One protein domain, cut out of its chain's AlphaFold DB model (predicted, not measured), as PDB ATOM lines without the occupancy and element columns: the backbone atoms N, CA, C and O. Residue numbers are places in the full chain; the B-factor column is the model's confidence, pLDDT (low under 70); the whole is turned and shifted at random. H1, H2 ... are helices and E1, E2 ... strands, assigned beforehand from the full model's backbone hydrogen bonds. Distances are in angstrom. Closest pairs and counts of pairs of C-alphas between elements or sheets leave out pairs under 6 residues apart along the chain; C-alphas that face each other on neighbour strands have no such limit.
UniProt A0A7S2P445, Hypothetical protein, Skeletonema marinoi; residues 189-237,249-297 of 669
ATOM      1  N   ASN A 189     167.947 135.221 135.464       81.06
ATOM      2  CA  ASN A 189     169.204 134.959 134.784       81.06
ATOM      3  C   ASN A 189     169.710 136.269 134.143       81.06
ATOM      4  O   ASN A 189     169.400 136.576 132.991       81.06
ATOM      5  N   CYS A 190     170.458 137.077 134.907       88.19
ATOM      6  CA  CYS A 190     171.422 138.015 134.340       88.19
ATOM      7  C   CYS A 190     172.549 137.170 133.739       88.19
ATOM      8  O   CYS A 190     173.115 136.320 134.422       88.19
ATOM      9  N   SER A 191     172.820 137.361 132.450       91.62
ATOM     10  CA  SER A 191     173.948 136.736 131.753       91.62
ATOM     11  C   SER A 191     175.262 137.483 131.984       91.62
ATOM     12  O   SER A 191     176.321 136.943 131.677       91.62
ATOM     13  N   SER A 192     175.206 138.712 132.509       93.12
ATOM     14  CA  SER A 192     176.384 139.494 132.877       93.12
ATOM     15  C   SER A 192     177.141 138.797 134.007       93.12
ATOM     16  O   SER A 192     176.551 138.392 135.008       93.12
ATOM     17  N   LEU A 193     178.457 138.673 133.840       95.00
ATOM     18  CA  LEU A 193     179.369 138.063 134.811       95.00
ATOM     19  C   LEU A 193     180.277 139.096 135.492       95.00
ATOM     20  O   LEU A 193     181.167 138.705 136.236       95.00
ATOM     21  N   ILE A 194     180.072 140.390 135.236       96.50
ATOM     22  CA  ILE A 194     180.954 141.496 135.629       96.50
ATOM     23  C   ILE A 194     180.112 142.591 136.295       96.50
ATOM     24  O   ILE A 194     178.985 142.844 135.869       96.50
ATOM     25  N   ASP A 195     180.646 143.174 137.368       96.81
ATOM     26  CA  ASP A 195     180.117 144.345 138.062       96.81
ATOM     27  C   ASP A 195     180.465 145.613 137.274       96.81
ATOM     28  O   ASP A 195     181.635 145.894 137.026       96.81
ATOM     29  N   ASP A 196     179.442 146.369 136.884       96.25
ATOM     30  CA  ASP A 196     179.533 147.428 135.866       96.25
ATOM     31  C   ASP A 196     180.386 148.656 136.272       96.25
ATOM     32  O   ASP A 196     180.683 149.500 135.435       96.25
ATOM     33  N   ILE A 197     180.785 148.764 137.549       94.12
ATOM     34  CA  ILE A 197     181.554 149.902 138.097       94.12
ATOM     35  C   ILE A 197     182.954 149.471 138.518       94.12
ATOM     36  O   ILE A 197     183.936 150.139 138.215       94.12
ATOM     37  N   THR A 198     183.057 148.353 139.235       94.19
ATOM     38  CA  THR A 198     184.343 147.838 139.726       94.19
ATOM     39  C   THR A 198     185.072 146.980 138.692       94.19
ATOM     40  O   THR A 198     186.216 146.597 138.926       94.19
ATOM     41  N   MET A 199     184.408 146.626 137.583       95.00
ATOM     42  CA  MET A 199     184.863 145.667 136.565       95.00
ATOM     43  C   MET A 199     185.239 144.281 137.130       95.00
ATOM     44  O   MET A 199     185.841 143.450 136.447       95.00
ATOM     45  N   MET A 200     184.858 143.987 138.379       92.06
ATOM     46  CA  MET A 200     185.133 142.713 139.038       92.06
ATOM     47  C   MET A 200     184.124 141.643 138.619       92.06
ATOM     48  O   MET A 200     182.952 141.923 138.376       92.06
ATOM     49  N   ASN A 201     184.548 140.379 138.601       95.12
ATOM     50  CA  ASN A 201     183.645 139.265 138.312       95.12
ATOM     51  C   ASN A 201     182.545 139.143 139.387       95.12
ATOM     52  O   ASN A 201     182.840 138.943 140.569       95.12
ATOM     53  N   LEU A 202     181.275 139.183 138.972       94.56
ATOM     54  CA  LEU A 202     180.126 138.907 139.833       94.56
ATOM     55  C   LEU A 202     180.241 137.481 140.402       94.56
ATOM     56  O   LEU A 202     180.547 136.540 139.658       94.56
ATOM     57  N   PRO A 203     179.972 137.253 141.703       90.38
ATOM     58  CA  PRO A 203     180.164 135.931 142.280       90.38
ATOM     59  C   PRO A 203     179.092 134.972 141.748       90.38
ATOM     60  O   PRO A 203     177.926 135.080 142.117       90.38
ATOM     61  N   LYS A 204     179.500 134.005 140.914       89.44
ATOM     62  CA  LYS A 204     178.626 133.100 140.128       89.44
ATOM     63  C   LYS A 204     177.477 132.433 140.908       89.44
ATOM     64  O   LYS A 204     176.456 132.108 140.312       89.44
ATOM     65  N   ASN A 205     177.641 132.249 142.221       89.06
ATOM     66  CA  ASN A 205     176.688 131.581 143.115       89.06
ATOM     67  C   ASN A 205     176.070 132.512 144.187       89.06
ATOM     68  O   ASN A 205     175.454 132.013 145.127       89.06
ATOM     69  N   LYS A 206     176.256 133.840 144.108       91.94
ATOM     70  CA  LYS A 206     175.644 134.815 145.034       91.94
ATOM     71  C   LYS A 206     174.631 135.706 144.300       91.94
ATOM     72  O   LYS A 206     174.827 135.998 143.119       91.94
ATOM     73  N   PRO A 207     173.578 136.190 144.985       94.62
ATOM     74  CA  PRO A 207     172.740 137.249 144.441       94.62
ATOM     75  C   PRO A 207     173.559 138.516 144.152       94.62
ATOM     76  O   PRO A 207     174.500 138.859 144.868       94.62
ATOM     77  N   HIS A 208     173.152 139.216 143.100       95.44
ATOM     78  CA  HIS A 208     173.591 140.553 142.699       95.44
ATOM     79  C   HIS A 208     172.334 141.397 142.408       95.44
ATOM     80  O   HIS A 208     171.232 140.845 142.314       95.44
ATOM     81  N   VAL A 209     172.464 142.714 142.275       95.50
ATOM     82  CA  VAL A 209     171.361 143.615 141.894       95.50
ATOM     83  C   VAL A 209     171.345 143.770 140.376       95.50
ATOM     84  O   VAL A 209     172.400 143.885 139.763       95.50
ATOM     85  N   CYS A 210     170.164 143.745 139.757       95.94
ATOM     86  CA  CYS A 210     169.980 143.975 138.324       95.94
ATOM     87  C   CYS A 210     169.224 145.291 138.107       95.94
ATOM     88  O   CYS A 210     168.001 145.316 138.265       95.94
ATOM     89  N   TYR A 211     169.925 146.348 137.701       96.06
ATOM     90  CA  TYR A 211     169.293 147.542 137.147       96.06
ATOM     91  C   TYR A 211     169.046 147.338 135.648       96.06
ATOM     92  O   TYR A 211     169.898 146.805 134.937       96.06
ATOM     93  N   VAL A 212     167.880 147.753 135.159       95.38
ATOM     94  CA  VAL A 212     167.580 147.853 133.724       95.38
ATOM     95  C   VAL A 212     167.285 149.319 133.460       95.38
ATOM     96  O   VAL A 212     166.439 149.890 134.143       95.38
ATOM     97  N   ALA A 213     167.996 149.927 132.512       93.44
ATOM     98  CA  ALA A 213     167.823 151.346 132.228       93.44
ATOM     99  C   ALA A 213     166.435 151.636 131.615       93.44
ATOM    100  O   ALA A 213     165.781 150.720 131.099       93.44
ATOM    101  N   PRO A 214     165.976 152.905 131.600       92.25
ATOM    102  CA  PRO A 214     164.659 153.271 131.068       92.25
ATOM    103  C   PRO A 214     164.449 152.950 129.577       92.25
ATOM    104  O   PRO A 214     163.317 152.988 129.097       92.25
ATOM    105  N   ASP A 215     165.515 152.620 128.838       94.06
ATOM    106  CA  ASP A 215     165.448 152.164 127.445       94.06
ATOM    107  C   ASP A 215     164.980 150.699 127.297       94.06
ATOM    108  O   ASP A 215     164.597 150.274 126.203       94.06
ATOM    109  N   GLY A 216     164.997 149.929 128.393       93.19
ATOM    110  CA  GLY A 216     164.625 148.517 128.450       93.19
ATOM    111  C   GLY A 216     165.635 147.543 127.829       93.19
ATOM    112  O   GLY A 216     165.315 146.357 127.721       93.19
ATOM    113  N   LYS A 217     166.823 148.004 127.410       94.00
ATOM    114  CA  LYS A 217     167.845 147.190 126.728       94.00
ATOM    115  C   LYS A 217     169.122 147.059 127.545       94.00
ATOM    116  O   LYS A 217     169.616 145.937 127.666       94.00
ATOM    117  N   THR A 218     169.673 148.150 128.089       93.69
ATOM    118  CA  THR A 218     170.899 148.037 128.893       93.69
ATOM    119  C   THR A 218     170.563 147.479 130.274       93.69
ATOM    120  O   THR A 218     169.576 147.854 130.915       93.69
ATOM    121  N   ARG A 219     171.374 146.519 130.730       94.56
ATOM    122  CA  ARG A 219     171.251 145.910 132.053       94.56
ATOM    123  C   ARG A 219     172.589 145.976 132.764       94.56
ATOM    124  O   ARG A 219     173.521 145.265 132.399       94.56
ATOM    125  N   HIS A 220     172.610 146.760 133.826       96.06
ATOM    126  CA  HIS A 220     173.762 146.965 134.682       96.06
ATOM    127  C   HIS A 220     173.574 146.043 135.899       96.06
ATOM    128  O   HIS A 220     172.586 146.159 136.632       96.06
ATOM    129  N   CYS A 221     174.445 145.042 136.056       96.44
ATOM    130  CA  CYS A 221     174.386 144.081 137.163       96.44
ATOM    131  C   CYS A 221     175.514 144.417 138.164       96.44
ATOM    132  O   CYS A 221     176.672 144.506 137.770       96.44
ATOM    133  N   PHE A 222     175.175 144.635 139.440       96.88
ATOM    134  CA  PHE A 222     176.083 145.161 140.479       96.88
ATOM    135  C   PHE A 222     176.161 144.239 141.703       96.88
ATOM    136  O   PHE A 222     175.153 143.649 142.107       96.88
ATOM    137  N   THR A 223     177.316 144.166 142.366       97.00
ATOM    138  CA  THR A 223     177.400 143.586 143.714       97.00
ATOM    139  C   THR A 223     176.756 144.512 144.749       97.00
ATOM    140  O   THR A 223     176.737 145.734 144.604       97.00
ATOM    141  N   LEU A 224     176.247 143.927 145.836       97.06
ATOM    142  CA  LEU A 224     175.724 144.704 146.960       97.06
ATOM    143  C   LEU A 224     176.832 145.519 147.656       97.06
ATOM    144  O   LEU A 224     176.580 146.637 148.097       97.06
ATOM    145  N   ASP A 225     178.063 145.000 147.690       96.75
ATOM    146  CA  ASP A 225     179.214 145.691 148.278       96.75
ATOM    147  C   ASP A 225     179.587 146.957 147.488       96.75
ATOM    148  O   ASP A 225     179.943 147.966 148.096       96.75
ATOM    149  N   THR A 226     179.447 146.938 146.155       96.56
ATOM    150  CA  THR A 226     179.581 148.124 145.289       96.56
ATOM    151  C   THR A 226     178.568 149.200 145.693       96.56
ATOM    152  O   THR A 226     178.941 150.346 145.934       96.56
ATOM    153  N   LEU A 227     177.294 148.822 145.847       97.25
ATOM    154  CA  LEU A 227     176.215 149.746 146.217       97.25
ATOM    155  C   LEU A 227     176.376 150.307 147.638       97.25
ATOM    156  O   LEU A 227     176.139 151.496 147.845       97.25
ATOM    157  N   TYR A 228     176.832 149.494 148.600       97.12
ATOM    158  CA  TYR A 228     177.174 149.974 149.942       97.12
ATOM    159  C   TYR A 228     178.292 151.024 149.903       97.12
ATOM    160  O   TYR A 228     178.151 152.069 150.531       97.12
ATOM    161  N   ARG A 229     179.386 150.784 149.159       95.38
ATOM    162  CA  ARG A 229     180.488 151.761 149.038       95.38
ATOM    163  C   ARG A 229     179.986 153.098 148.501       95.38
ATOM    164  O   ARG A 229     180.271 154.123 149.104       95.38
ATOM    165  N   ILE A 230     179.198 153.075 147.426       95.50
ATOM    166  CA  ILE A 230     178.687 154.295 146.789       95.50
ATOM    167  C   ILE A 230     177.763 155.073 147.733       95.50
ATOM    168  O   ILE A 230     177.913 156.284 147.848       95.50
ATOM    169  N   ALA A 231     176.861 154.402 148.457       95.69
ATOM    170  CA  ALA A 231     176.000 155.056 149.447       95.69
ATOM    171  C   ALA A 231     176.802 155.740 150.574       95.69
ATOM    172  O   ALA A 231     176.444 156.824 151.027       95.69
ATOM    173  N   ILE A 232     177.912 155.129 151.002       93.38
ATOM    174  CA  ILE A 232     178.800 155.685 152.030       93.38
ATOM    175  C   ILE A 232     179.591 156.879 151.479       93.38
ATOM    176  O   ILE A 232     179.605 157.934 152.108       93.38
ATOM    177  N   SER A 233     180.196 156.749 150.295       91.12
ATOM    178  CA  SER A 233     180.927 157.840 149.633       91.12
ATOM    179  C   SER A 233     180.026 159.032 149.298       91.12
ATOM    180  O   SER A 233     180.456 160.167 149.453       91.12
ATOM    181  N   ALA A 234     178.770 158.795 148.907       91.75
ATOM    182  CA  ALA A 234     177.802 159.855 148.631       91.75
ATOM    183  C   ALA A 234     177.424 160.671 149.882       91.75
ATOM    184  O   ALA A 234     177.155 161.862 149.756       91.75
ATOM    185  N   LYS A 235     177.434 160.068 151.084       88.94
ATOM    186  CA  LYS A 235     177.255 160.806 152.350       88.94
ATOM    187  C   LYS A 235     178.559 161.439 152.857       88.94
ATOM    188  O   LYS A 235     178.512 162.492 153.477       88.94
ATOM    189  N   GLY A 236     179.710 160.818 152.595       76.62
ATOM    190  CA  GLY A 236     181.032 161.291 153.031       76.62
ATOM    191  C   GLY A 236     181.685 162.357 152.142       76.62
ATOM    192  O   GLY A 236     182.866 162.621 152.316       76.62
ATOM    193  N   GLY A 237     180.966 162.927 151.169       66.44
ATOM    194  CA  GLY A 237     181.480 163.991 150.295       66.44
ATOM    195  C   GLY A 237     181.379 165.407 150.876       66.44
ATOM    196  O   GLY A 237     181.871 166.340 150.252       66.44
ATOM    197  N   LEU A 249     171.725 156.008 156.129       94.12
ATOM    198  CA  LEU A 249     172.343 155.860 154.818       94.12
ATOM    199  C   LEU A 249     171.326 155.312 153.814       94.12
ATOM    200  O   LEU A 249     170.777 154.222 153.975       94.12
ATOM    201  N   THR A 250     171.101 156.072 152.746       96.44
ATOM    202  CA  THR A 250     170.209 155.696 151.647       96.44
ATOM    203  C   THR A 250     171.020 155.186 150.460       96.44
ATOM    204  O   THR A 250     172.091 155.705 150.143       96.44
ATOM    205  N   PHE A 251     170.519 154.152 149.783       97.31
ATOM    206  CA  PHE A 251     171.105 153.717 148.516       97.31
ATOM    207  C   PHE A 251     170.901 154.788 147.442       97.31
ATOM    208  O   PHE A 251     169.841 155.410 147.381       97.31
ATOM    209  N   MET A 252     171.891 154.960 146.566       97.31
ATOM    210  CA  MET A 252     171.821 155.880 145.431       97.31
ATOM    211  C   MET A 252     171.438 155.147 144.134       97.31
ATOM    212  O   MET A 252     171.845 154.008 143.905       97.31
ATOM    213  N   GLN A 253     170.658 155.810 143.283       96.75
ATOM    214  CA  GLN A 253     170.066 155.288 142.051       96.75
ATOM    215  C   GLN A 253     171.111 155.111 140.925       96.75
ATOM    216  O   GLN A 253     171.696 156.105 140.478       96.75
ATOM    217  N   PRO A 254     171.326 153.889 140.397       95.25
ATOM    218  CA  PRO A 254     172.151 153.674 139.207       95.25
ATOM    219  C   PRO A 254     171.546 154.333 137.948       95.25
ATOM    220  O   PRO A 254     170.334 154.534 137.893       95.25
ATOM    221  N   PRO A 255     172.345 154.641 136.907       91.81
ATOM    222  CA  PRO A 255     173.793 154.439 136.803       91.81
ATOM    223  C   PRO A 255     174.619 155.645 137.285       91.81
ATOM    224  O   PRO A 255     175.840 155.564 137.326       91.81
ATOM    225  N   HIS A 256     173.981 156.775 137.618       89.88
ATOM    226  CA  HIS A 256     174.682 158.032 137.925       89.88
ATOM    227  C   HIS A 256     174.853 158.316 139.422       89.88
ATOM    228  O   HIS A 256     175.667 159.162 139.774       89.88
ATOM    229  N   PHE A 257     174.089 157.649 140.293       94.69
ATOM    230  CA  PHE A 257     174.188 157.736 141.757       94.69
ATOM    231  C   PHE A 257     173.995 159.147 142.353       94.69
ATOM    232  O   PHE A 257     174.474 159.437 143.443       94.69
ATOM    233  N   ARG A 258     173.247 160.014 141.653       93.31
ATOM    234  CA  ARG A 258     172.953 161.414 142.044       93.31
ATOM    235  C   ARG A 258     171.600 161.623 142.741       93.31
ATOM    236  O   ARG A 258     171.212 162.758 142.993       93.31
ATOM    237  N   ALA A 259     170.846 160.555 142.973       95.81
ATOM    238  CA  ALA A 259     169.498 160.589 143.541       95.81
ATOM    239  C   ALA A 259     169.289 159.359 144.439       95.81
ATOM    240  O   ALA A 259     169.929 158.336 144.177       95.81
ATOM    241  N   PRO A 260     168.401 159.408 145.448       96.50
ATOM    242  CA  PRO A 260     168.033 158.224 146.220       96.50
ATOM    243  C   PRO A 260     167.418 157.142 145.317       96.50
ATOM    244  O   PRO A 260     166.746 157.445 144.330       96.50
ATOM    245  N   MET A 261     167.681 155.882 145.654       97.19
ATOM    246  CA  MET A 261     167.246 154.705 144.901       97.19
ATOM    247  C   MET A 261     165.719 154.538 144.916       97.19
ATOM    248  O   MET A 261     165.070 154.763 145.934       97.19
ATOM    249  N   GLU A 262     165.152 154.106 143.789       96.69
ATOM    250  CA  GLU A 262     163.715 153.840 143.649       96.69
ATOM    251  C   GLU A 262     163.262 152.616 144.467       96.69
ATOM    252  O   GLU A 262     163.956 151.594 144.516       96.69
ATOM    253  N   ASP A 263     162.053 152.688 145.040       96.81
ATOM    254  CA  ASP A 263     161.460 151.634 145.880       96.81
ATOM    255  C   ASP A 263     161.485 150.244 145.213       96.81
ATOM    256  O   ASP A 263     161.802 149.258 145.872       96.81
ATOM    257  N   ASP A 264     161.245 150.153 143.898       95.44
ATOM    258  CA  ASP A 264     161.276 148.891 143.133       95.44
ATOM    259  C   ASP A 264     162.654 148.189 143.174       95.44
ATOM    260  O   ASP A 264     162.742 146.956 143.124       95.44
ATOM    261  N   LEU A 265     163.752 148.949 143.278       95.44
ATOM    262  CA  LEU A 265     165.110 148.408 143.421       95.44
ATOM    263  C   LEU A 265     165.443 148.101 144.884       95.44
ATOM    264  O   LEU A 265     166.100 147.093 145.154       95.44
ATOM    265  N   ILE A 266     164.943 148.907 145.823       97.31
ATOM    266  CA  ILE A 266     165.048 148.647 147.264       97.31
ATOM    267  C   ILE A 266     164.331 147.331 147.612       97.31
ATOM    268  O   ILE A 266     164.911 146.469 148.278       97.31
ATOM    269  N   ASP A 267     163.129 147.098 147.078       96.19
ATOM    270  CA  ASP A 267     162.412 145.825 147.209       96.19
ATOM    271  C   ASP A 267     163.127 144.683 146.463       96.19
ATOM    272  O   ASP A 267     163.157 143.553 146.961       96.19
ATOM    273  N   GLN A 268     163.796 144.944 145.328       93.88
ATOM    274  CA  GLN A 268     164.656 143.940 144.682       93.88
ATOM    275  C   GLN A 268     165.821 143.514 145.598       93.88
ATOM    276  O   GLN A 268     166.112 142.318 145.697       93.88
ATOM    277  N   ILE A 269     166.464 144.461 146.294       96.75
ATOM    278  CA  ILE A 269     167.521 144.185 147.278       96.75
ATOM    279  C   ILE A 269     166.938 143.401 148.460       96.75
ATOM    280  O   ILE A 269     167.418 142.309 148.769       96.75
ATOM    281  N   ALA A 270     165.859 143.891 149.074       96.75
ATOM    282  CA  ALA A 270     165.216 143.251 150.219       96.75
ATOM    283  C   ALA A 270     164.724 141.824 149.912       96.75
ATOM    284  O   ALA A 270     164.798 140.945 150.773       96.75
ATOM    285  N   SER A 271     164.260 141.578 148.683       95.38
ATOM    286  CA  SER A 271     163.787 140.273 148.209       95.38
ATOM    287  C   SER A 271     164.923 139.281 147.908       95.38
ATOM    288  O   SER A 271     164.745 138.076 148.087       95.38
ATOM    289  N   ARG A 272     166.100 139.762 147.473       93.94
ATOM    290  CA  ARG A 272     167.260 138.914 147.118       93.94
ATOM    291  C   ARG A 272     168.250 138.684 148.259       93.94
ATOM    292  O   ARG A 272     168.834 137.607 148.334       93.94
ATOM    293  N   PHE A 273     168.455 139.684 149.111       95.94
ATOM    294  CA  PHE A 273     169.466 139.687 150.177       95.94
ATOM    295  C   PHE A 273     168.856 139.700 151.590       95.94
ATOM    296  O   PHE A 273     169.574 139.506 152.568       95.94
ATOM    297  N   GLY A 274     167.537 139.889 151.703       96.94
ATOM    298  CA  GLY A 274     166.826 140.041 152.972       96.94
ATOM    299  C   GLY A 274     166.768 141.495 153.446       96.94
ATOM    300  O   GLY A 274     167.608 142.321 153.101       96.94
ATOM    301  N   ARG A 275     165.776 141.827 154.283       96.50
ATOM    302  CA  ARG A 275     165.570 143.200 154.795       96.50
ATOM    303  C   ARG A 275     166.735 143.742 155.632       96.50
ATOM    304  O   ARG A 275     166.899 144.951 155.711       96.50
ATOM    305  N   SER A 276     167.560 142.876 156.218       96.44
ATOM    306  CA  SER A 276     168.792 143.271 156.912       96.44
ATOM    307  C   SER A 276     169.814 143.941 155.987       96.44
ATOM    308  O   SER A 276     170.587 144.764 156.460       96.44
ATOM    309  N   ALA A 277     169.783 143.651 154.680       97.00
ATOM    310  CA  ALA A 277     170.621 144.308 153.678       97.00
ATOM    311  C   ALA A 277     170.195 145.754 153.359       97.00
ATOM    312  O   ALA A 277     170.928 146.460 152.672       97.00
ATOM    313  N   LEU A 278     169.030 146.206 153.846       97.06
ATOM    314  CA  LEU A 278     168.625 147.610 153.734       97.06
ATOM    315  C   LEU A 278     169.293 148.511 154.777       97.06
ATOM    316  O   LEU A 278     169.373 149.715 154.573       97.06
ATOM    317  N   VAL A 279     169.781 147.942 155.883       96.56
ATOM    318  CA  VAL A 279     170.465 148.698 156.939       96.56
ATOM    319  C   VAL A 279     171.955 148.719 156.618       96.56
ATOM    320  O   VAL A 279     172.712 147.840 157.044       96.56
ATOM    321  N   ILE A 280     172.368 149.706 155.821       95.81
ATOM    322  CA  ILE A 280     173.742 149.860 155.320       95.81
ATOM    323  C   ILE A 280     174.746 149.890 156.482       95.81
ATOM    324  O   ILE A 280     175.823 149.298 156.386       95.81
ATOM    325  N   GLU A 281     174.352 150.456 157.622       94.44
ATOM    326  CA  GLU A 281     175.126 150.554 158.861       94.44
ATOM    327  C   GLU A 281     175.490 149.187 159.472       94.44
ATOM    328  O   GLU A 281     176.477 149.050 160.199       94.44
ATOM    329  N   ASN A 282     174.719 148.139 159.170       94.88
ATOM    330  CA  ASN A 282     175.011 146.784 159.630       94.88
ATOM    331  C   ASN A 282     175.988 146.028 158.723       94.88
ATOM    332  O   ASN A 282     176.531 145.005 159.156       94.88
ATOM    333  N   SER A 283     176.235 146.519 157.504       95.06
ATOM    334  CA  SER A 283     177.099 145.860 156.525       95.06
ATOM    335  C   SER A 283     178.558 145.778 156.990       95.06
ATOM    336  O   SER A 283     179.093 146.680 157.639       95.06
ATOM    337  N   ALA A 284     179.244 144.697 156.609       93.25
ATOM    338  CA  ALA A 284     180.684 144.563 156.837       93.25
ATOM    339  C   ALA A 284     181.488 145.642 156.084       93.25
ATOM    340  O   ALA A 284     182.546 146.055 156.551       93.25
ATOM    341  N   VAL A 285     180.964 146.136 154.954       92.31
ATOM    342  CA  VAL A 285     181.543 147.241 154.176       92.31
ATOM    343  C   VAL A 285     181.508 148.545 154.975       92.31
ATOM    344  O   VAL A 285     182.555 149.161 155.150       92.31
ATOM    345  N   TYR A 286     180.357 148.932 155.535       91.19
ATOM    346  CA  TYR A 286     180.265 150.116 156.396       91.19
ATOM    347  C   TYR A 286     181.126 149.985 157.647       91.19
ATOM    348  O   TYR A 286     181.865 150.908 157.974       91.19
ATOM    349  N   LYS A 287     181.102 148.826 158.313       91.06
ATOM    350  CA  LYS A 287     181.942 148.586 159.495       91.06
ATOM    351  C   LYS A 287     183.435 148.668 159.164       91.06
ATOM    352  O   LYS A 287     184.181 149.214 159.966       91.06
ATOM    353  N   LYS A 288     183.862 148.232 157.970       86.12
ATOM    354  CA  LYS A 288     185.245 148.404 157.497       86.12
ATOM    355  C   LYS A 288     185.585 149.853 157.120       86.12
ATOM    356  O   LYS A 288     186.710 150.261 157.359       86.12
ATOM    357  N   ILE A 289     184.661 150.621 156.536       83.00
ATOM    358  CA  ILE A 289     184.938 152.003 156.098       83.00
ATOM    359  C   ILE A 289     184.836 152.991 157.267       83.00
ATOM    360  O   ILE A 289     185.765 153.754 157.498       83.00
ATOM    361  N   LYS A 290     183.755 152.951 158.056       80.94
ATOM    362  CA  LYS A 290     183.580 153.832 159.222       80.94
ATOM    363  C   LYS A 290     184.444 153.405 160.410       80.94
ATOM    364  O   LYS A 290     185.070 154.255 161.026       80.94
ATOM    365  N   GLY A 291     184.539 152.105 160.697       68.25
ATOM    366  CA  GLY A 291     185.495 151.581 161.684       68.25
ATOM    367  C   GLY A 291     186.952 151.616 161.204       68.25
ATOM    368  O   GLY A 291     187.859 151.398 161.996       68.25
ATOM    369  N   GLY A 292     187.174 151.902 159.917       54.34
ATOM    370  CA  GLY A 292     188.482 152.168 159.325       54.34
ATOM    371  C   GLY A 292     188.777 153.653 159.111       54.34
ATOM    372  O   GLY A 292     189.745 153.954 158.421       54.34
ATOM    373  N   ARG A 293     187.978 154.585 159.667       48.34
ATOM    374  CA  ARG A 293     188.290 156.025 159.589       48.34
ATOM    375  C   ARG A 293     189.418 156.481 160.529       48.34
ATOM    376  O   ARG A 293     189.909 157.577 160.318       48.34
ATOM    377  N   LEU A 294     189.948 155.600 161.389       48.97
ATOM    378  CA  LEU A 294     191.310 155.681 161.969       48.97
ATOM    379  C   LEU A 294     192.389 155.313 160.917       48.97
ATOM    380  O   LEU A 294     193.248 154.454 161.128       48.97
ATOM    381  N   GLY A 295     192.236 155.820 159.691       45.12
ATOM    382  CA  GLY A 295     192.858 155.224 158.499       45.12
ATOM    383  C   GLY A 295     193.106 156.167 157.328       45.12
ATOM    384  O   GLY A 295     193.778 155.770 156.381       45.12
ATOM    385  N   SER A 296     192.591 157.400 157.380       43.66
ATOM    386  CA  SER A 296     192.847 158.440 156.368       43.66
ATOM    387  C   SER A 296     193.100 159.829 156.975       43.66
ATOM    388  O   SER A 296     193.265 160.788 156.229       43.66
ATOM    389  N   SER A 297     193.138 159.918 158.308       42.97
ATOM    390  CA  SER A 297     193.471 161.097 159.125       42.97
ATOM    391  C   SER A 297     194.765 160.896 159.931       42.97
ATOM    392  O   SER A 297     195.072 161.698 160.805       42.97
TER     393      SER A 297
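This is residues 189 to 237 and 249 to 297 of the 669 residues of the protein "Hypothetical protein" of Skeletonema marinoi (UniProt A0A7S2P445). Picture a small hairpin of two strands, E1 and E2, near one end of the domain, with helix H2 beside E1, short H3 following on H2, and a second pair of helices, H1 and H4, side by side. Unnamed loops fill much of the rest, and a tail, residues 291 to 297, sticks out beyond H4 and adds to the length. You will find 98 residues printed, with two named strands and four named helices in the order E1, E2, H1, H2, H3, H4; the sheet E1 - E2 is antiparallel. The class is mostly helix, though under half of the residues are in named elements. The whole is compact, with a radius of gyration of the C-alphas of 13.6 A, and its outline is elongated, with spans of 43 by 28 by 25 A.

Past residues 189 to 208, which hold no named element, look at E1, residues 209 to 212, and E2, residues 219 to 222: they form a hairpin, antiparallel at 159 degrees. Here N 209 and O 222 are within hydrogen-bond range at 2.9 A, as are N 211 and O 220, also at 2.9 A. One residue on begins H1, residues 224 to 235. It touches H4, residues 284 to 290, the closest C-alphas being those of Asp 225 and Val 285, 6.5 A apart; they run the same way at a shallow tilt of 21 degrees. Next look at H2, residues 263 to 273: its closest C-alpha to E1 is that of Ile 269, 6.6 A from that of Val 209. H2 touches H3, residues 275 to 278, where the closest C-alphas, those of Ala 270 and Ala 277, are 6.5 A apart. H2 and H4 are apart. In H1, H2 and H4 every O i to N i+4 pair is within hydrogen-bond range; H3 is too short for such a pair.

Find C-alpha 209 at (171.361, 143.615, 141.894), where E1 begins its 10.0 A; E2 spans 9.7 A. From C-alpha 224 at (175.724, 144.704, 146.960), H1 runs 17.0 A. H2 spans 15.0 A, H3 5.5 A and H4 10.0 A, ending at C-alpha 290 at (183.580, 153.832, 159.222).

The two C-alphas farthest apart, those of Gly 216 and Ser 297, are 43.9 A apart. Residues 238 to 248 are not printed, and C-alphas 237 and 249 are 13.0 A apart across this cut. Of the links that are printed whole, none is long. Mean pLDDT of the printed part is 90.6; residue 237 and residues 291 to 297 are under 70.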